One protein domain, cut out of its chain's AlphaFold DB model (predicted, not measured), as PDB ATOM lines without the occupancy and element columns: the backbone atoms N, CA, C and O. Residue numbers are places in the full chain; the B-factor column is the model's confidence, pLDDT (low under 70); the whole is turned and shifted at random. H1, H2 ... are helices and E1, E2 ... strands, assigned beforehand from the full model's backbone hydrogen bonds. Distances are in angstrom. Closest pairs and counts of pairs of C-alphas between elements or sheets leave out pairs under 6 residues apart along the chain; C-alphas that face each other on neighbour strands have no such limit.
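AT A GLANCE: This is residues 249 to 284 and 310 to 417 of the 418 residues of the protein "B30.2/SPRY domain-containing protein" of Oryzias javanicus (UniProt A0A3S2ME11). A small sandwich, the sheet E5 E6 E7 face to face with the two-stranded sheet E3 E4, makes one body; a little separate sheet, E1 E2 E9, lies to one side of it. Long loops run between these parts, and the last printed residues trail away to H2, far from the middle. The printed part has 144 residues, in the order H1 E1 E2 E3 E4 E5 E6 E7 E8 E9 H2; the three sheets are antiparallel. The class is mostly strand, though under half of the residues are in named elements. The whole is compact, with a radius of gyration of the C-alphas of 16.0 A and spans of 49 by 34 by 32 A.

IN THESE COORDINATES: E5 is residues 356 to 361, 16.6 A long, E6 366 to 372, 18.7 A, and E7 377 to 384, 19.9 A; C-alpha 356 is at (42.256, 22.906, 21.903). E3 is residues 325 to 331, 18.9 A, and E4 334 to 339, 16.6 A. E1 is residues 270 to 273, E2 278 to 281, E9 403 to 405 and E8 391 to 394. H1, residues 249 to 253, begins at C-alpha (32.027, 16.630, 29.292), and H2, residues 412 to 415, ends at (23.054, 13.758, 14.505).

HOW THE PARTS SIT: E5, E6 and E7 form a meander, each strand the antiparallel neighbour of the one before; E5 and E6 are a hairpin, and so are E6 and E7. N 357 and O 370 are 2.8 A apart, and N 369 and O 381 are 2.8 A apart, within hydrogen-bond range. The sheet is only just strongly twisted, with C-alphas up to 4.3 A off its best plane, and E7 bends by 57 degrees at residue 380. The hairpin E3 and E4, with N 329 and O 336 at 2.9 A, faces this sheet in the sandwich, two sheets face to face, with best planes 3 degrees apart. The closest C-alphas of E4 and E7 are those of Pro 337 and His 381, 7.0 A apart. E8, which pairs with no named strand, is near E3. H1 only grazes the sheet E5 E6 E7 with its residues 249 to 253. E2 is the inner strand between E1 and E9, with N 271 and O 280 at 2.9 A and N 279 and O 404 at 2.9 A. E1 and E2 are a hairpin; E1, E2 and E9 are apart from E3, E4, E5, E6 and E7. In H1 every O i to N i+4 pair is within hydrogen-bond range; H2 is too short for such a pair.

THE WHOLE: The C-alphas farthest apart are those of Asp 313 and Leu 417, 51.7 A. Residues 285 to 309 are not printed, and C-alphas 284 and 310 are 18.6 A apart across the cut. The links H1 to E1 and E4 to E5 are long. Mean pLDDT of the printed part is 80.1; it is under 70 at residues 249 to 256, 283 to 284, 310 to 316, 375 and 409 to 417.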
ATOM      1  N   LEU A 249      31.512  16.439  30.656       54.62
ATOM      2  CA  LEU A 249      32.027  16.630  29.292       54.62
ATOM      3  C   LEU A 249      30.922  17.012  28.293       54.62
ATOM      4  O   LEU A 249      31.139  17.852  27.413       54.62
ATOM      5  N   TRP A 250      29.733  16.422  28.440       49.72
ATOM      6  CA  TRP A 250      28.559  16.738  27.619       49.72
ATOM      7  C   TRP A 250      27.981  18.106  27.962       49.72
ATOM      8  O   TRP A 250      27.596  18.860  27.066       49.72
ATOM      9  N   SER A 251      28.015  18.474  29.245       59.50
ATOM     10  CA  SER A 251      27.627  19.807  29.698       59.50
ATOM     11  C   SER A 251      28.482  20.883  29.031       59.50
ATOM     12  O   SER A 251      27.941  21.880  28.567       59.50
ATOM     13  N   LEU A 252      29.793  20.664  28.874       59.19
ATOM     14  CA  LEU A 252      30.680  21.659  28.266       59.19
ATOM     15  C   LEU A 252      30.426  21.880  26.766       59.19
ATOM     16  O   LEU A 252      30.494  23.018  26.294       59.19
ATOM     17  N   LYS A 253      30.096  20.818  26.015       62.66
ATOM     18  CA  LYS A 253      29.740  20.935  24.589       62.66
ATOM     19  C   LYS A 253      28.482  21.782  24.389       62.66
ATOM     20  O   LYS A 253      28.444  22.565  23.445       62.66
ATOM     21  N   ASN A 254      27.516  21.724  25.309       61.78
ATOM     22  CA  ASN A 254      26.292  22.534  25.239       61.78
ATOM     23  C   ASN A 254      26.547  24.051  25.317       61.78
ATOM     24  O   ASN A 254      25.696  24.833  24.895       61.78
ATOM     25  N   PHE A 255      27.715  24.476  25.810       65.94
ATOM     26  CA  PHE A 255      28.122  25.886  25.854       65.94
ATOM     27  C   PHE A 255      29.024  26.294  24.684       65.94
ATOM     28  O   PHE A 255      29.592  27.391  24.695       65.94
ATOM     29  N   ALA A 256      29.192  25.438  23.669       67.38
ATOM     30  CA  ALA A 256      30.031  25.783  22.533       67.38
ATOM     31  C   ALA A 256      29.453  26.988  21.783       67.38
ATOM     32  O   ALA A 256      28.303  27.005  21.346       67.38
ATOM     33  N   CYS A 257      30.291  28.005  21.609       71.56
ATOM     34  CA  CYS A 257      29.941  29.215  20.887       71.56
ATOM     35  C   CYS A 257      30.430  29.131  19.441       71.56
ATOM     36  O   CYS A 257      31.557  28.709  19.171       71.56
ATOM     37  N   TYR A 258      29.605  29.604  18.510       75.81
ATOM     38  CA  TYR A 258      30.017  29.777  17.124       75.81
ATOM     39  C   TYR A 258      30.803  31.084  16.975       75.81
ATOM     40  O   TYR A 258      30.282  32.162  17.258       75.81
ATOM     41  N   LEU A 259      32.058  30.993  16.532       79.62
ATOM     42  CA  LEU A 259      32.966  32.134  16.400       79.62
ATOM     43  C   LEU A 259      33.364  32.372  14.938       79.62
ATOM     44  O   LEU A 259      33.447  31.447  14.129       79.62
ATOM     45  N   THR A 260      33.665  33.630  14.623       83.50
ATOM     46  CA  THR A 260      34.268  34.062  13.356       83.50
ATOM     47  C   THR A 260      35.426  35.003  13.647       83.50
ATOM     48  O   THR A 260      35.349  35.806  14.574       83.50
ATOM     49  N   LEU A 261      36.483  34.930  12.845       81.75
ATOM     50  CA  LEU A 261      37.628  35.828  12.946       81.75
ATOM     51  C   LEU A 261      37.257  37.204  12.380       81.75
ATOM     52  O   LEU A 261      36.644  37.283  11.315       81.75
ATOM     53  N   ASP A 262      37.631  38.277  13.079       81.56
ATOM     54  CA  ASP A 262      37.393  39.652  12.624       81.56
ATOM     55  C   ASP A 262      38.510  40.101  11.660       81.56
ATOM     56  O   ASP A 262      39.657  40.271  12.096       81.56
ATOM     57  N   PRO A 263      38.204  40.350  10.369       80.88
ATOM     58  CA  PRO A 263      39.186  40.812   9.390       80.88
ATOM     59  C   PRO A 263      39.862  42.134   9.759       80.88
ATOM     60  O   PRO A 263      41.009  42.347   9.382       80.88
ATOM     61  N   ASN A 264      39.197  43.006  10.524       82.12
ATOM     62  CA  ASN A 264      39.751  44.310  10.912       82.12
ATOM     63  C   ASN A 264      40.843  44.197  11.983       82.12
ATOM     64  O   ASN A 264      41.609  45.139  12.203       82.12
ATOM     65  N   THR A 265      40.900  43.055  12.668       76.81
ATOM     66  CA  THR A 265      41.908  42.757  13.695       76.81
ATOM     67  C   THR A 265      43.045  41.886  13.167       76.81
ATOM     68  O   THR A 265      44.078  41.762  13.828       76.81
ATOM     69  N   ALA A 266      42.878  41.290  11.984       78.38
ATOM     70  CA  ALA A 266      43.859  40.393  11.402       78.38
ATOM     71  C   ALA A 266      45.123  41.148  10.963       78.38
ATOM     72  O   ALA A 266      45.069  42.235  10.387       78.38
ATOM     73  N   ASN A 267      46.283  40.548  11.228       80.19
ATOM     74  CA  ASN A 267      47.562  41.045  10.729       80.19
ATOM     75  C   ASN A 267      47.649  40.868   9.200       80.19
ATOM     76  O   ASN A 267      47.117  39.900   8.663       80.19
ATOM     77  N   SER A 268      48.371  41.755   8.507       78.88
ATOM     78  CA  SER A 268      48.574  41.704   7.050       78.88
ATOM     79  C   SER A 268      49.256  40.427   6.539       78.88
ATOM     80  O   SER A 268      49.132  40.106   5.363       78.88
ATOM     81  N   GLU A 269      49.972  39.697   7.398       80.44
ATOM     82  CA  GLU A 269      50.586  38.398   7.077       80.44
ATOM     83  C   GLU A 269      49.622  37.209   7.238       80.44
ATOM     84  O   GLU A 269      49.987  36.066   6.952       80.44
ATOM     85  N   LEU A 270      48.396  37.440   7.720       82.31
ATOM     86  CA  LEU A 270      47.379  36.405   7.880       82.31
ATOM     87  C   LEU A 270      46.349  36.498   6.761       82.31
ATOM     88  O   LEU A 270      45.687  37.516   6.571       82.31
ATOM     89  N   ARG A 271      46.150  35.383   6.061       86.31
ATOM     90  CA  ARG A 271      45.055  35.222   5.110       86.31
ATOM     91  C   ARG A 271      43.896  34.508   5.791       86.31
ATOM     92  O   ARG A 271      44.052  33.374   6.246       86.31
ATOM     93  N   LEU A 272      42.740  35.165   5.827       86.31
ATOM     94  CA  LEU A 272      41.494  34.573   6.307       86.31
ATOM     95  C   LEU A 272      40.777  33.845   5.162       86.31
ATOM     96  O   LEU A 272      40.616  34.390   4.072       86.31
ATOM     97  N   THR A 273      40.352  32.609   5.402       86.69
ATOM     98  CA  THR A 273      39.606  31.767   4.455       86.69
ATOM     99  C   THR A 273      38.419  31.092   5.155       86.69
ATOM    100  O   THR A 273      38.168  31.318   6.342       86.69
ATOM    101  N   GLU A 274      37.632  30.301   4.414       86.19
ATOM    102  CA  GLU A 274      36.491  29.536   4.952       86.19
ATOM    103  C   GLU A 274      35.472  30.415   5.701       86.19
ATOM    104  O   GLU A 274      35.060  30.109   6.819       86.19
ATOM    105  N   ARG A 275      35.077  31.543   5.087       85.62
ATOM    106  CA  ARG A 275      34.187  32.553   5.700       85.62
ATOM    107  C   ARG A 275      34.734  33.081   7.037       85.62
ATOM    108  O   ARG A 275      34.000  33.196   8.013       85.62
ATOM    109  N   ASN A 276      36.032  33.386   7.070       84.62
ATOM    110  CA  ASN A 276      36.764  33.866   8.247       84.62
ATOM    111  C   ASN A 276      36.779  32.871   9.417       84.62
ATOM    112  O   ASN A 276      36.839  33.276  10.575       84.62
ATOM    113  N   ARG A 277      36.726  31.567   9.137       86.31
ATOM    114  CA  ARG A 277      36.893  30.522  10.163       86.31
ATOM    115  C   ARG A 277      38.277  29.898  10.169       86.31
ATOM    116  O   ARG A 277      38.603  29.179  11.107       86.31
ATOM    117  N   LYS A 278      39.099  30.191   9.163       86.56
ATOM    118  CA  LYS A 278      40.477  29.720   9.078       86.56
ATOM    119  C   LYS A 278      41.418  30.888   8.831       86.56
ATOM    120  O   LYS A 278      41.152  31.721   7.971       86.56
ATOM    121  N   ALA A 279      42.510  30.937   9.583       85.94
ATOM    122  CA  ALA A 279      43.615  31.863   9.382       85.94
ATOM    123  C   ALA A 279      44.876  31.073   9.047       85.94
ATOM    124  O   ALA A 279      45.266  30.178   9.797       85.94
ATOM    125  N   THR A 280      45.526  31.419   7.942       86.25
ATOM    126  CA  THR A 280      46.796  30.823   7.515       86.25
ATOM    127  C   THR A 280      47.829  31.924   7.354       86.25
ATOM    128  O   THR A 280      47.512  32.991   6.820       86.25
ATOM    129  N   ARG A 281      49.061  31.683   7.805       81.88
ATOM    130  CA  ARG A 281      50.153  32.632   7.583       81.88
ATOM    131  C   ARG A 281      50.592  32.578   6.120       81.88
ATOM    132  O   ARG A 281      50.794  31.499   5.574       81.88
ATOM    133  N   VAL A 282      50.714  33.734   5.475       78.38
ATOM    134  CA  VAL A 282      51.190  33.850   4.092       78.38
ATOM    135  C   VAL A 282      52.361  34.817   4.067       78.38
ATOM    136  O   VAL A 282      52.205  36.012   4.306       78.38
ATOM    137  N   TRP A 283      53.544  34.299   3.742       69.81
ATOM    138  CA  TRP A 283      54.695  35.139   3.439       69.81
ATOM    139  C   TRP A 283      54.506  35.744   2.051       69.81
ATOM    140  O   TRP A 283      54.484  35.031   1.047       69.81
ATOM    141  N   LEU A 284      54.384  37.067   1.982       56.00
ATOM    142  CA  LEU A 284      54.615  37.772   0.728       56.00
ATOM    143  C   LEU A 284      56.109  37.639   0.422       56.00
ATOM    144  O   LEU A 284      56.943  38.254   1.087       56.00
ATOM    145  N   ARG A 310      50.742  47.069  15.750       43.56
ATOM    146  CA  ARG A 310      49.822  48.140  15.373       43.56
ATOM    147  C   ARG A 310      50.235  49.342  16.230       43.56
ATOM    148  O   ARG A 310      49.663  49.541  17.288       43.56
ATOM    149  N   ASN A 311      51.294  50.049  15.820       43.62
ATOM    150  CA  ASN A 311      51.915  51.186  16.530       43.62
ATOM    151  C   ASN A 311      52.183  50.950  18.040       43.62
ATOM    152  O   ASN A 311      51.376  51.346  18.875       43.62
ATOM    153  N   GLY A 312      53.329  50.364  18.413       50.09
ATOM    154  CA  GLY A 312      53.732  50.226  19.825       50.09
ATOM    155  C   GLY A 312      55.039  49.453  20.033       50.09
ATOM    156  O   GLY A 312      55.686  49.088  19.063       50.09
ATOM    157  N   ASP A 313      55.444  49.201  21.282       57.09
ATOM    158  CA  ASP A 313      56.504  48.231  21.607       57.09
ATOM    159  C   ASP A 313      56.015  46.822  21.239       57.09
ATOM    160  O   ASP A 313      54.988  46.356  21.741       57.09
ATOM    161  N   ALA A 314      56.755  46.136  20.368       60.91
ATOM    162  CA  ALA A 314      56.398  44.820  19.851       60.91
ATOM    163  C   ALA A 314      56.134  43.775  20.938       60.91
ATOM    164  O   ALA A 314      55.360  42.845  20.722       60.91
ATOM    165  N   THR A 315      56.755  43.927  22.113       60.97
ATOM    166  CA  THR A 315      56.569  43.005  23.238       60.97
ATOM    167  C   THR A 315      55.241  43.193  23.969       60.97
ATOM    168  O   THR A 315      54.712  42.221  24.507       60.97
ATOM    169  N   ALA A 316      54.666  44.398  23.951       63.56
ATOM    170  CA  ALA A 316      53.384  44.692  24.592       63.56
ATOM    171  C   ALA A 316      52.190  44.125  23.801       63.56
ATOM    172  O   ALA A 316      51.166  43.763  24.387       63.56
ATOM    173  N   CYS A 317      52.335  44.001  22.478       70.56
ATOM    174  CA  CYS A 317      51.292  43.509  21.575       70.56
ATOM    175  C   CYS A 317      51.197  41.972  21.502       70.56
ATOM    176  O   CYS A 317      50.249  41.450  20.918       70.56
ATOM    177  N   LEU A 318      52.158  41.237  22.072       77.75
ATOM    178  CA  LEU A 318      52.163  39.772  22.071       77.75
ATOM    179  C   LEU A 318      51.186  39.211  23.117       77.75
ATOM    180  O   LEU A 318      51.273  39.507  24.310       77.75
ATOM    181  N   LEU A 319      50.278  38.345  22.667       83.69
ATOM    182  CA  LEU A 319      49.295  37.687  23.528       83.69
ATOM    183  C   LEU A 319      49.977  36.747  24.541       83.69
ATOM    184  O   LEU A 319      50.782  35.892  24.176       83.69
ATOM    185  N   GLY A 320      49.645  36.896  25.823       84.06
ATOM    186  CA  GLY A 320      50.291  36.232  26.966       84.06
ATOM    187  C   GLY A 320      51.546  36.946  27.487       84.06
ATOM    188  O   GLY A 320      52.052  36.609  28.557       84.06
ATOM    189  N   HIS A 321      52.043  37.966  26.778       83.50
ATOM    190  CA  HIS A 321      53.209  38.768  27.173       83.50
ATOM    191  C   HIS A 321      52.838  40.134  27.773       83.50
ATOM    192  O   HIS A 321      53.711  40.970  28.015       83.50
ATOM    193  N   ASN A 322      51.558  40.344  28.079       83.81
ATOM    194  CA  ASN A 322      51.064  41.503  28.814       83.81
ATOM    195  C   ASN A 322      50.146  41.065  29.970       83.81
ATOM    196  O   ASN A 322      49.782  39.893  30.082       83.81
ATOM    197  N   GLN A 323      49.809  42.009  30.849       87.06
ATOM    198  CA  GLN A 323      48.983  41.755  32.035       87.06
ATOM    199  C   GLN A 323      47.489  41.567  31.728       87.06
ATOM    200  O   GLN A 323      46.741  41.125  32.591       87.06
ATOM    201  N   TRP A 324      47.068  41.869  30.502       85.88
ATOM    202  CA  TRP A 324      45.673  41.836  30.057       85.88
ATOM    203  C   TRP A 324      45.371  40.659  29.141       85.88
ATOM    204  O   TRP A 324      44.307  40.612  28.530       85.88
ATOM    205  N   SER A 325      46.319  39.733  28.984       88.31
ATOM    206  CA  SER A 325      46.134  38.584  28.118       88.31
ATOM    207  C   SER A 325      46.622  37.288  28.728       88.31
ATOM    208  O   SER A 325      47.640  37.216  29.422       88.31
ATOM    209  N   TRP A 326      45.867  36.247  28.413       93.06
ATOM    210  CA  TRP A 326      46.127  34.865  28.778       93.06
ATOM    211  C   TRP A 326      46.176  34.077  27.487       93.06
ATOM    212  O   TRP A 326      45.252  34.188  26.681       93.06
ATOM    213  N   SER A 327      47.241  33.320  27.261       91.31
ATOM    214  CA  SER A 327      47.399  32.542  26.040       91.31
ATOM    215  C   SER A 327      47.874  31.128  26.328       91.31
ATOM    216  O   SER A 327      48.503  30.850  27.345       91.31
ATOM    217  N   LEU A 328      47.548  30.227  25.411       91.75
ATOM    218  CA  LEU A 328      48.154  28.910  25.311       91.75
ATOM    219  C   LEU A 328      48.945  28.856  24.003       91.75
ATOM    220  O   LEU A 328      48.354  28.923  22.915       91.75
ATOM    221  N   GLU A 329      50.270  28.788  24.128       89.50
ATOM    222  CA  GLU A 329      51.192  28.479  23.039       89.50
ATOM    223  C   GLU A 329      51.156  26.968  22.787       89.50
ATOM    224  O   GLU A 329      51.211  26.171  23.721       89.50
ATOM    225  N   CYS A 330      51.014  26.584  21.521       86.38
ATOM    226  CA  CYS A 330      50.984  25.194  21.088       86.38
ATOM    227  C   CYS A 330      52.150  24.991  20.124       86.38
ATOM    228  O   CYS A 330      52.190  25.608  19.057       86.38
ATOM    229  N   SER A 331      53.103  24.163  20.531       82.12
ATOM    230  CA  SER A 331      54.251  23.737  19.730       82.12
ATOM    231  C   SER A 331      54.209  22.220  19.577       82.12
ATOM    232  O   SER A 331      53.507  21.555  20.334       82.12
ATOM    233  N   GLU A 332      54.943  21.660  18.617       80.06
ATOM    234  CA  GLU A 332      54.976  20.210  18.378       80.06
ATOM    235  C   GLU A 332      55.188  19.419  19.683       80.06
ATOM    236  O   GLU A 332      56.256  19.470  20.289       80.06
ATOM    237  N   GLY A 333      54.137  18.722  20.131       81.19
ATOM    238  CA  GLY A 333      54.158  17.871  21.321       81.19
ATOM    239  C   GLY A 333      54.077  18.587  22.674       81.19
ATOM    240  O   GLY A 333      54.262  17.929  23.693       81.19
ATOM    241  N   ASN A 334      53.831  19.901  22.728       88.06
ATOM    242  CA  ASN A 334      53.779  20.617  24.005       88.06
ATOM    243  C   ASN A 334      52.787  21.791  24.013       88.06
ATOM    244  O   ASN A 334      52.617  22.503  23.020       88.06
ATOM    245  N   TYR A 335      52.198  22.030  25.183       89.88
ATOM    246  CA  TYR A 335      51.377  23.195  25.479       89.88
ATOM    247  C   TYR A 335      52.080  24.062  26.524       89.88
ATOM    248  O   TYR A 335      52.585  23.590  27.539       89.88
ATOM    249  N   THR A 336      52.135  25.367  26.286       92.06
ATOM    250  CA  THR A 336      52.738  26.318  27.224       92.06
ATOM    251  C   THR A 336      51.748  27.444  27.500       92.06
ATOM    252  O   THR A 336      51.564  28.330  26.661       92.06
ATOM    253  N   PRO A 337      51.074  27.425  28.660       93.94
ATOM    254  CA  PRO A 337      50.277  28.548  29.116       93.94
ATOM    255  C   PRO A 337      51.178  29.746  29.421       93.94
ATOM    256  O   PRO A 337      52.226  29.618  30.055       93.94
ATOM    257  N   CYS A 338      50.750  30.923  28.983       92.56
ATOM    258  CA  CYS A 338      51.489  32.171  29.082       92.56
ATOM    259  C   CYS A 338      50.580  33.294  29.595       92.56
ATOM    260  O   CYS A 338      49.469  33.492  29.098       92.56
ATOM    261  N   HIS A 339      51.067  34.064  30.565       92.12
ATOM    262  CA  HIS A 339      50.403  35.270  31.063       92.12
ATOM    263  C   HIS A 339      51.426  36.228  31.679       92.12
ATOM    264  O   HIS A 339      52.307  35.801  32.427       92.12
ATOM    265  N   ASN A 340      51.308  37.529  31.395       90.44
ATOM    266  CA  ASN A 340      52.168  38.576  31.952       90.44
ATOM    267  C   ASN A 340      53.676  38.254  31.859       90.44
ATOM    268  O   ASN A 340      54.420  38.363  32.834       90.44
ATOM    269  N   LYS A 341      54.118  37.796  30.676       87.00
ATOM    270  CA  LYS A 341      55.510  37.389  30.375       87.00
ATOM    271  C   LYS A 341      56.003  36.160  31.153       87.00
ATOM    272  O   LYS A 341      57.180  35.817  31.053       87.00
ATOM    273  N   LYS A 342      55.129  35.483  31.899       89.38
ATOM    274  CA  LYS A 342      55.421  34.222  32.588       89.38
ATOM    275  C   LYS A 342      54.898  33.053  31.767       89.38
ATOM    276  O   LYS A 342      53.801  33.123  31.217       89.38
ATOM    277  N   ARG A 343      55.700  31.990  31.710       92.69
ATOM    278  CA  ARG A 343      55.344  30.689  31.139       92.69
ATOM    279  C   ARG A 343      55.064  29.732  32.288       92.69
ATOM    280  O   ARG A 343      55.810  29.732  33.265       92.69
ATOM    281  N   PHE A 344      54.000  28.961  32.168       91.19
ATOM    282  CA  PHE A 344      53.576  27.993  33.168       91.19
ATOM    283  C   PHE A 344      53.782  26.583  32.630       91.19
ATOM    284  O   PHE A 344      53.807  26.363  31.419       91.19
ATOM    285  N   GLU A 345      53.937  25.629  33.538       88.31
ATOM    286  CA  GLU A 345      53.881  24.218  33.182       88.31
ATOM    287  C   GLU A 345      52.425  23.824  32.914       88.31
ATOM    288  O   GLU A 345      51.493  24.365  33.520       88.31
ATOM    289  N   SER A 346      52.224  22.897  31.982       85.31
ATOM    290  CA  SER A 346      50.909  22.320  31.717       85.31
ATOM    291  C   SER A 346      50.993  20.819  31.537       85.31
ATOM    292  O   SER A 346      52.070  20.266  31.307       85.31
ATOM    293  N   SER A 347      49.838  20.171  31.648       80.25
ATOM    294  CA  SER A 347      49.693  18.764  31.304       80.25
ATOM    295  C   SER A 347      50.110  18.543  29.847       80.25
ATOM    296  O   SER A 347      49.670  19.271  28.959       80.25
ATOM    297  N   SER A 348      50.908  17.508  29.585       78.75
ATOM    298  CA  SER A 348      51.198  17.047  28.223       78.75
ATOM    299  C   SER A 348      50.513  15.697  28.001       78.75
ATOM    300  O   SER A 348      51.112  14.657  28.276       78.75
ATOM    301  N   PRO A 349      49.219  15.688  27.630       79.81
ATOM    302  CA  PRO A 349      48.499  14.448  27.386       79.81
ATOM    303  C   PRO A 349      49.041  13.728  26.150       79.81
ATOM    304  O   PRO A 349      49.267  14.341  25.105       79.81
ATOM    305  N   GLU A 350      49.174  12.409  26.268       78.44
ATOM    306  CA  GLU A 350      49.433  11.511  25.147       78.44
ATOM    307  C   GLU A 350      48.140  10.754  24.793       78.44
ATOM    308  O   GLU A 350      47.510  10.188  25.689       78.44
ATOM    309  N   PRO A 351      47.722  10.720  23.514       81.12
ATOM    310  CA  PRO A 351      48.369  11.331  22.354       81.12
ATOM    311  C   PRO A 351      48.176  12.856  22.293       81.12
ATOM    312  O   PRO A 351      47.120  13.389  22.636       81.12
ATOM    313  N   PHE A 352      49.190  13.555  21.780       83.75
ATOM    314  CA  PHE A 352      49.115  14.993  21.530       83.75
ATOM    315  C   PHE A 352      48.051  15.317  20.469       83.75
ATOM    316  O   PHE A 352      47.983  14.663  19.426       83.75
ATOM    317  N   SER A 353      47.250  16.359  20.706       84.75
ATOM    318  CA  SER A 353      46.212  16.810  19.773       84.75
ATOM    319  C   SER A 353      46.412  18.262  19.352       84.75
ATOM    320  O   SER A 353      46.594  19.166  20.162       84.75
ATOM    321  N   HIS A 354      46.256  18.546  18.063       84.69
ATOM    322  CA  HIS A 354      46.258  19.928  17.573       84.69
ATOM    323  C   HIS A 354      44.943  20.676  17.859       84.69
ATOM    324  O   HIS A 354      44.806  21.846  17.499       84.69
ATOM    325  N   ARG A 355      43.961  20.024  18.496       88.88
ATOM    326  CA  ARG A 355      42.680  20.628  18.870       88.88
ATOM    327  C   ARG A 355      42.683  21.047  20.334       88.88
ATOM    328  O   ARG A 355      42.922  20.237  21.226       88.88
ATOM    329  N   VAL A 356      42.335  22.310  20.567       89.62
ATOM    330  CA  VAL A 356      42.256  22.906  21.903       89.62
ATOM    331  C   VAL A 356      40.842  23.422  22.149       89.62
ATOM    332  O   VAL A 356      40.307  24.185  21.347       89.62
ATOM    333  N   GLY A 357      40.255  23.008  23.267       89.75
ATOM    334  CA  GLY A 357      39.018  23.550  23.812       89.75
ATOM    335  C   GLY A 357      39.333  24.658  24.807       89.75
ATOM    336  O   GLY A 357      40.324  24.583  25.537       89.75
ATOM    337  N   VAL A 358      38.501  25.696  24.841       90.56
ATOM    338  CA  VAL A 358      38.650  26.781  25.812       90.56
ATOM    339  C   VAL A 358      37.312  27.080  26.460       90.56
ATOM    340  O   VAL A 358      36.310  27.241  25.768       90.56
ATOM    341  N   TYR A 359      37.321  27.161  27.784       90.00
ATOM    342  CA  TYR A 359      36.154  27.463  28.594       90.00
ATOM    343  C   TYR A 359      36.410  28.693  29.454       90.00
ATOM    344  O   TYR A 359      37.425  28.767  30.150       90.00
ATOM    345  N   LEU A 360      35.474  29.636  29.423       88.19
ATOM    346  CA  LEU A 360      35.512  30.858  30.214       88.19
ATOM    347  C   LEU A 360      34.322  30.873  31.172       88.19
ATOM    348  O   LEU A 360      33.179  30.988  30.739       88.19
ATOM    349  N   ASN A 361      34.600  30.827  32.471       89.62
ATOM    350  CA  ASN A 361      33.629  31.144  33.507       89.62
ATOM    351  C   ASN A 361      33.909  32.560  34.017       89.62
ATOM    352  O   ASN A 361      34.743  32.777  34.896       89.62
ATOM    353  N   TRP A 362      33.198  33.528  33.440       86.31
ATOM    354  CA  TRP A 362      33.361  34.941  33.772       86.31
ATOM    355  C   TRP A 362      33.046  35.237  35.246       86.31
ATOM    356  O   TRP A 362      33.816  35.917  35.916       86.31
ATOM    357  N   SER A 363      31.944  34.687  35.770       87.50
ATOM    358  CA  SER A 363      31.495  34.914  37.152       87.50
ATOM    359  C   SER A 363      32.468  34.389  38.203       87.50
ATOM    360  O   SER A 363      32.677  35.048  39.215       87.50
ATOM    361  N   ALA A 364      33.066  33.221  37.959       88.56
ATOM    362  CA  ALA A 364      34.065  32.642  38.855       88.56
ATOM    363  C   ALA A 364      35.483  33.170  38.582       88.56
ATOM    364  O   ALA A 364      36.411  32.856  39.325       88.56
ATOM    365  N   GLY A 365      35.674  33.940  37.506       89.88
ATOM    366  CA  GLY A 365      36.984  34.443  37.116       89.88
ATOM    367  C   GLY A 365      37.945  33.344  36.661       89.88
ATOM    368  O   GLY A 365      39.138  33.420  36.948       89.88
ATOM    369  N   SER A 366      37.460  32.294  35.990       92.75
ATOM    370  CA  SER A 366      38.308  31.190  35.530       92.75
ATOM    371  C   SER A 366      38.320  31.039  34.008       92.75
ATOM    372  O   SER A 366      37.286  31.076  33.341       92.75
ATOM    373  N   LEU A 367      39.517  30.853  33.451       93.31
ATOM    374  CA  LEU A 367      39.759  30.582  32.037       93.31
ATOM    375  C   LEU A 367      40.548  29.279  31.918       93.31
ATOM    376  O   LEU A 367      41.712  29.219  32.310       93.31
ATOM    377  N   SER A 368      39.911  28.242  31.384       92.19
ATOM    378  CA  SER A 368      40.444  26.881  31.348       92.19
ATOM    379  C   SER A 368      40.702  26.416  29.920       92.19
ATOM    380  O   SER A 368      39.864  26.597  29.036       92.19
ATOM    381  N   PHE A 369      41.853  25.789  29.710       91.00
ATOM    382  CA  PHE A 369      42.288  25.217  28.443       91.00
ATOM    383  C   PHE A 369      42.274  23.694  28.520       91.00
ATOM    384  O   PHE A 369      42.700  23.116  29.520       91.00
ATOM    385  N   TYR A 370      41.834  23.058  27.438       89.94
ATOM    386  CA  TYR A 370      41.719  21.608  27.323       89.94
ATOM    387  C   TYR A 370      42.333  21.127  26.010       89.94
ATOM    388  O   TYR A 370      42.139  21.745  24.964       89.94
ATOM    389  N   CYS A 371      43.032  20.001  26.051       88.75
ATOM    390  CA  CYS A 371      43.361  19.211  24.874       88.75
ATOM    391  C   CYS A 371      42.127  18.393  24.505       88.75
ATOM    392  O   CYS A 371      41.541  17.745  25.368       88.75
ATOM    393  N   VAL A 372      41.713  18.441  23.241       86.25
ATOM    394  CA  VAL A 372      40.503  17.758  22.771       86.25
ATOM    395  C   VAL A 372      40.902  16.658  21.799       86.25
ATOM    396  O   VAL A 372      41.455  16.938  20.732       86.25
ATOM    397  N   SER A 373      40.608  15.410  22.147       81.12
ATOM    398  CA  SER A 373      40.708  14.256  21.253       81.12
ATOM    399  C   SER A 373      39.321  13.920  20.674       81.12
ATOM    400  O   SER A 373      38.386  14.720  20.769       81.12
ATOM    401  N   GLN A 374      39.186  12.792  19.970       72.44
ATOM    402  CA  GLN A 374      37.879  12.365  19.448       72.44
ATOM    403  C   GLN A 374      36.925  11.921  20.563       72.44
ATOM    404  O   GLN A 374      35.725  12.171  20.457       72.44
ATOM    405  N   GLU A 375      37.462  11.305  21.614       68.75
ATOM    406  CA  GLU A 375      36.682  10.651  22.669       68.75
ATOM    407  C   GLU A 375      36.789  11.393  24.009       68.75
ATOM    408  O   GLU A 375      35.823  11.406  24.765       68.75
ATOM    409  N   ASP A 376      37.886  12.125  24.239       76.25
ATOM    410  CA  ASP A 376      38.201  12.724  25.536       76.25
ATOM    411  C   ASP A 376      38.567  14.211  25.445       76.25
ATOM    412  O   ASP A 376      39.044  14.721  24.423       76.25
ATOM    413  N   MET A 377      38.395  14.917  26.564       83.75
ATOM    414  CA  MET A 377      38.983  16.239  26.776       83.75
ATOM    415  C   MET A 377      39.831  16.219  28.042       83.75
ATOM    416  O   MET A 377      39.329  15.955  29.131       83.75
ATOM    417  N   VAL A 378      41.119  16.523  27.901       87.50
ATOM    418  CA  VAL A 378      42.071  16.547  29.013       87.50
ATOM    419  C   VAL A 378      42.355  17.986  29.401       87.50
ATOM    420  O   VAL A 378      42.731  18.806  28.562       87.50
ATOM    421  N   HIS A 379      42.187  18.305  30.680       90.69
ATOM    422  CA  HIS A 379      42.523  19.617  31.222       90.69
ATOM    423  C   HIS A 379      44.030  19.900  31.113       90.69
ATOM    424  O   HIS A 379      44.863  19.086  31.513       90.69
ATOM    425  N   LEU A 380      44.374  21.061  30.550       90.62
ATOM    426  CA  LEU A 380      45.756  21.512  30.383       90.62
ATOM    427  C   LEU A 380      46.152  22.507  31.468       90.62
ATOM    428  O   LEU A 380      47.197  22.362  32.100       90.62
ATOM    429  N   HIS A 381      45.345  23.557  31.636       93.12
ATOM    430  CA  HIS A 381      45.629  24.639  32.572       93.12
ATOM    431  C   HIS A 381      44.391  25.502  32.825       93.12
ATOM    432  O   HIS A 381      43.591  25.717  31.914       93.12
ATOM    433  N   THR A 382      44.278  26.065  34.029       93.75
ATOM    434  CA  THR A 382      43.278  27.089  34.361       93.75
ATOM    435  C   THR A 382      43.964  28.318  34.926       93.75
ATOM    436  O   THR A 382      44.648  28.239  35.942       93.75
ATOM    437  N   PHE A 383      43.720  29.465  34.301       93.19
ATOM    438  CA  PHE A 383      44.029  30.755  34.895       93.19
ATOM    439  C   PHE A 383      42.857  31.224  35.749       93.19
ATOM    440  O   PHE A 383      41.704  31.164  35.321       93.19
ATOM    441  N   THR A 384      43.168  31.742  36.931       93.88
ATOM    442  CA  THR A 384      42.213  32.425  37.805       93.88
ATOM    443  C   THR A 384      42.538  33.911  37.830       93.88
ATOM    444  O   THR A 384      43.664  34.288  38.160       93.88
ATOM    445  N   SER A 385      41.572  34.750  37.480       89.25
ATOM    446  CA  SER A 385      41.716  36.201  37.458       89.25
ATOM    447  C   SER A 385      40.370  36.886  37.663       89.25
ATOM    448  O   SER A 385      39.327  36.376  37.268       89.25
ATOM    449  N   THR A 386      40.383  38.082  38.239       89.56
ATOM    450  CA  THR A 386      39.204  38.949  38.289       89.56
ATOM    451  C   THR A 386      39.105  39.728  36.981       89.56
ATOM    452  O   THR A 386      39.787  40.739  36.813       89.56
ATOM    453  N   PHE A 387      38.295  39.248  36.039       84.88
ATOM    454  CA  PHE A 387      38.107  39.926  34.758       84.88
ATOM    455  C   PHE A 387      37.247  41.182  34.938       84.88
ATOM    456  O   PHE A 387      36.123  41.114  35.432       84.88
ATOM    457  N   THR A 388      37.797  42.334  34.562       84.75
ATOM    458  CA  THR A 388      37.138  43.638  34.705       84.75
ATOM    459  C   THR A 388      36.455  44.093  33.423       84.75
ATOM    460  O   THR A 388      35.410  44.734  33.506       84.75
ATOM    461  N   GLU A 389      36.986  43.723  32.253       85.31
ATOM    462  CA  GLU A 389      36.404  44.064  30.950       85.31
ATOM    463  C   GLU A 389      36.238  42.843  30.035       85.31
ATOM    464  O   GLU A 389      37.024  41.893  30.132       85.31
ATOM    465  N   PRO A 390      35.239  42.847  29.128       82.06
ATOM    466  CA  PRO A 390      34.938  41.710  28.268       82.06
ATOM    467  C   PRO A 390      36.184  41.122  27.600       82.06
ATOM    468  O   PRO A 390      36.980  41.831  26.986       82.06
ATOM    469  N   LEU A 391      36.325  39.801  27.698       85.06
ATOM    470  CA  LEU A 391      37.443  39.096  27.093       85.06
ATOM    471  C   LEU A 391      37.158  38.783  25.627       85.06
ATOM    472  O   LEU A 391      36.160  38.141  25.292       85.06
ATOM    473  N   TYR A 392      38.099  39.155  24.765       84.62
ATOM    474  CA  TYR A 392      38.032  38.867  23.340       84.62
ATOM    475  C   TYR A 392      38.934  37.692  22.971       84.62
ATOM    476  O   TYR A 392      40.123  37.732  23.299       84.62
ATOM    477  N   PRO A 393      38.422  36.673  22.255       85.69
ATOM    478  CA  PRO A 393      39.256  35.610  21.714       85.69
ATOM    479  C   PRO A 393      40.255  36.167  20.689       85.69
ATOM    480  O   PRO A 393      39.887  36.870  19.752       85.69
ATOM    481  N   GLY A 394      41.526  35.814  20.850       86.12
ATOM    482  CA  GLY A 394      42.648  36.257  20.035       86.12
ATOM    483  C   GLY A 394      43.533  35.090  19.612       86.12
ATOM    484  O   GLY A 394      43.897  34.219  20.406       86.12
ATOM    485  N   PHE A 395      43.938  35.083  18.348       85.75
ATOM    486  CA  PHE A 395      44.732  34.012  17.755       85.75
ATOM    487  C   PHE A 395      46.034  34.575  17.205       85.75
ATOM    488  O   PHE A 395      46.072  35.684  16.680       85.75
ATOM    489  N   TRP A 396      47.098  33.789  17.301       83.06
ATOM    490  CA  TRP A 396      48.370  34.094  16.667       83.06
ATOM    491  C   TRP A 396      48.925  32.813  16.050       83.06
ATOM    492  O   TRP A 396      48.698  31.718  16.566       83.06
ATOM    493  N   VAL A 397      49.604  32.961  14.915       82.56
ATOM    494  CA  VAL A 397      50.181  31.859  14.143       82.56
ATOM    495  C   VAL A 397      51.616  32.233  13.817       82.56
ATOM    496  O   VAL A 397      51.862  33.262  13.191       82.56
ATOM    497  N   TRP A 398      52.565  31.412  14.267       79.25
ATOM    498  CA  TRP A 398      53.989  31.683  14.081       79.25
ATOM    499  C   TRP A 398      54.625  30.870  12.959       79.25
ATOM    500  O   TRP A 398      55.445  31.416  12.226       79.25
ATOM    501  N   SER A 399      54.257  29.599  12.779       78.62
ATOM    502  CA  SER A 399      54.873  28.794  11.717       78.62
ATOM    503  C   SER A 399      54.512  29.323  10.326       78.62
ATOM    504  O   SER A 399      53.406  29.821  10.109       78.62
ATOM    505  N   SER A 400      55.450  29.208   9.385       74.19
ATOM    506  CA  SER A 400      55.309  29.668   7.995       74.19
ATOM    507  C   SER A 400      54.207  28.940   7.222       74.19
ATOM    508  O   SER A 400      53.625  29.507   6.306       74.19
ATOM    509  N   ASP A 401      53.925  27.704   7.611       78.50
ATOM    510  CA  ASP A 401      52.860  26.819   7.135       78.50
ATOM    511  C   ASP A 401      51.743  26.637   8.179       78.50
ATOM    512  O   ASP A 401      50.802  25.864   7.990       78.50
ATOM    513  N   GLY A 402      51.836  27.369   9.290       80.50
ATOM    514  CA  GLY A 402      50.890  27.288  10.384       80.50
ATOM    515  C   GLY A 402      49.517  27.813   9.983       80.50
ATOM    516  O   GLY A 402      49.368  28.778   9.223       80.50
ATOM    517  N   PHE A 403      48.489  27.207  10.564       85.44
ATOM    518  CA  PHE A 403      47.129  27.705  10.470       85.44
ATOM    519  C   PHE A 403      46.367  27.454  11.767       85.44
ATOM    520  O   PHE A 403      46.707  26.581  12.562       85.44
ATOM    521  N   VAL A 404      45.303  28.223  11.953       87.81
ATOM    522  CA  VAL A 404      44.276  27.980  12.962       87.81
ATOM    523  C   VAL A 404      42.943  27.902  12.246       87.81
ATOM    524  O   VAL A 404      42.638  28.753  11.410       87.81
ATOM    525  N   SER A 405      42.142  26.898  12.582       89.12
ATOM    526  CA  SER A 405      40.755  26.785  12.148       89.12
ATOM    527  C   SER A 405      39.829  26.680  13.353       89.12
ATOM    528  O   SER A 405      40.141  26.038  14.356       89.12
ATOM    529  N   LEU A 406      38.676  27.334  13.252       87.25
ATOM    530  CA  LEU A 406      37.604  27.232  14.228       87.25
ATOM    531  C   LEU A 406      36.784  25.982  13.913       87.25
ATOM    532  O   LEU A 406      36.158  25.889  12.856       87.25
ATOM    533  N   CYS A 407      36.814  25.010  14.821       83.12
ATOM    534  CA  CYS A 407      36.031  23.791  14.682       83.12
ATOM    535  C   CYS A 407      34.544  24.084  14.902       83.12
ATOM    536  O   CYS A 407      34.171  24.798  15.831       83.12
ATOM    537  N   GLN A 408      33.698  23.476  14.074       72.69
ATOM    538  CA  GLN A 408      32.275  23.382  14.360       72.69
ATOM    539  C   GLN A 408      32.071  22.233  15.346       72.69
ATOM    540  O   GLN A 408      32.533  21.116  15.108       72.69
ATOM    541  N   VAL A 409      31.431  22.524  16.474       67.62
ATOM    542  CA  VAL A 409      30.980  21.485  17.396       67.62
ATOM    543  C   VAL A 409      29.644  20.998  16.855       67.62
ATOM    544  O   VAL A 409      28.661  21.728  16.931       67.62
ATOM    545  N   GLU A 410      29.636  19.815  16.239       60.25
ATOM    546  CA  GLU A 410      28.388  19.107  15.943       60.25
ATOM    547  C   GLU A 410      27.726  18.759  17.269       60.25
ATOM    548  O   GLU A 410      28.330  18.095  18.118       60.25
ATOM    549  N   MET A 411      26.502  19.232  17.446       60.06
ATOM    550  CA  MET A 411      25.704  18.874  18.610       60.06
ATOM    551  C   MET A 411      24.978  17.564  18.326       60.06
ATOM    552  O   MET A 411      24.530  17.335  17.206       60.06
ATOM    553  N   ASP A 412      24.797  16.704  19.327       52.94
ATOM    554  CA  ASP A 412      24.179  15.390  19.090       52.94
ATOM    555  C   ASP A 412      22.729  15.493  18.607       52.94
ATOM    556  O   ASP A 412      22.251  14.608  17.899       52.94
ATOM    557  N   TRP A 413      22.037  16.601  18.901       55.25
ATOM    558  CA  TRP A 413      20.717  16.854  18.325       55.25
ATOM    559  C   TRP A 413      20.760  16.994  16.793       55.25
ATOM    560  O   TRP A 413      19.784  16.644  16.140       55.25
ATOM    561  N   GLU A 414      21.877  17.431  16.200       50.34
ATOM    562  CA  GLU A 414      22.061  17.487  14.742       50.34
ATOM    563  C   GLU A 414      22.274  16.089  14.147       50.34
ATOM    564  O   GLU A 414      21.816  15.821  13.038       50.34
ATOM    565  N   ARG A 415      22.894  15.170  14.902       51.38
ATOM    566  CA  ARG A 415      23.054  13.758  14.505       51.38
ATOM    567  C   ARG A 415      21.753  12.971  14.573       51.38
ATOM    568  O   ARG A 415      21.587  12.023  13.821       51.38
ATOM    569  N   LEU A 416      20.838  13.366  15.455       50.56
ATOM    570  CA  LEU A 416      19.505  12.765  15.574       50.56
ATOM    571  C   LEU A 416      18.515  13.265  14.504       50.56
ATOM    572  O   LEU A 416      17.409  12.736  14.410       50.56
ATOM    573  N   LEU A 417      18.887  14.289  13.730       51.47
ATOM    574  CA  LEU A 417      18.071  14.870  12.655       51.47
ATOM    575  C   LEU A 417      18.514  14.448  11.241       51.47
ATOM    576  O   LEU A 417      17.881  14.876  10.273       51.47
TER     577      LEU A 417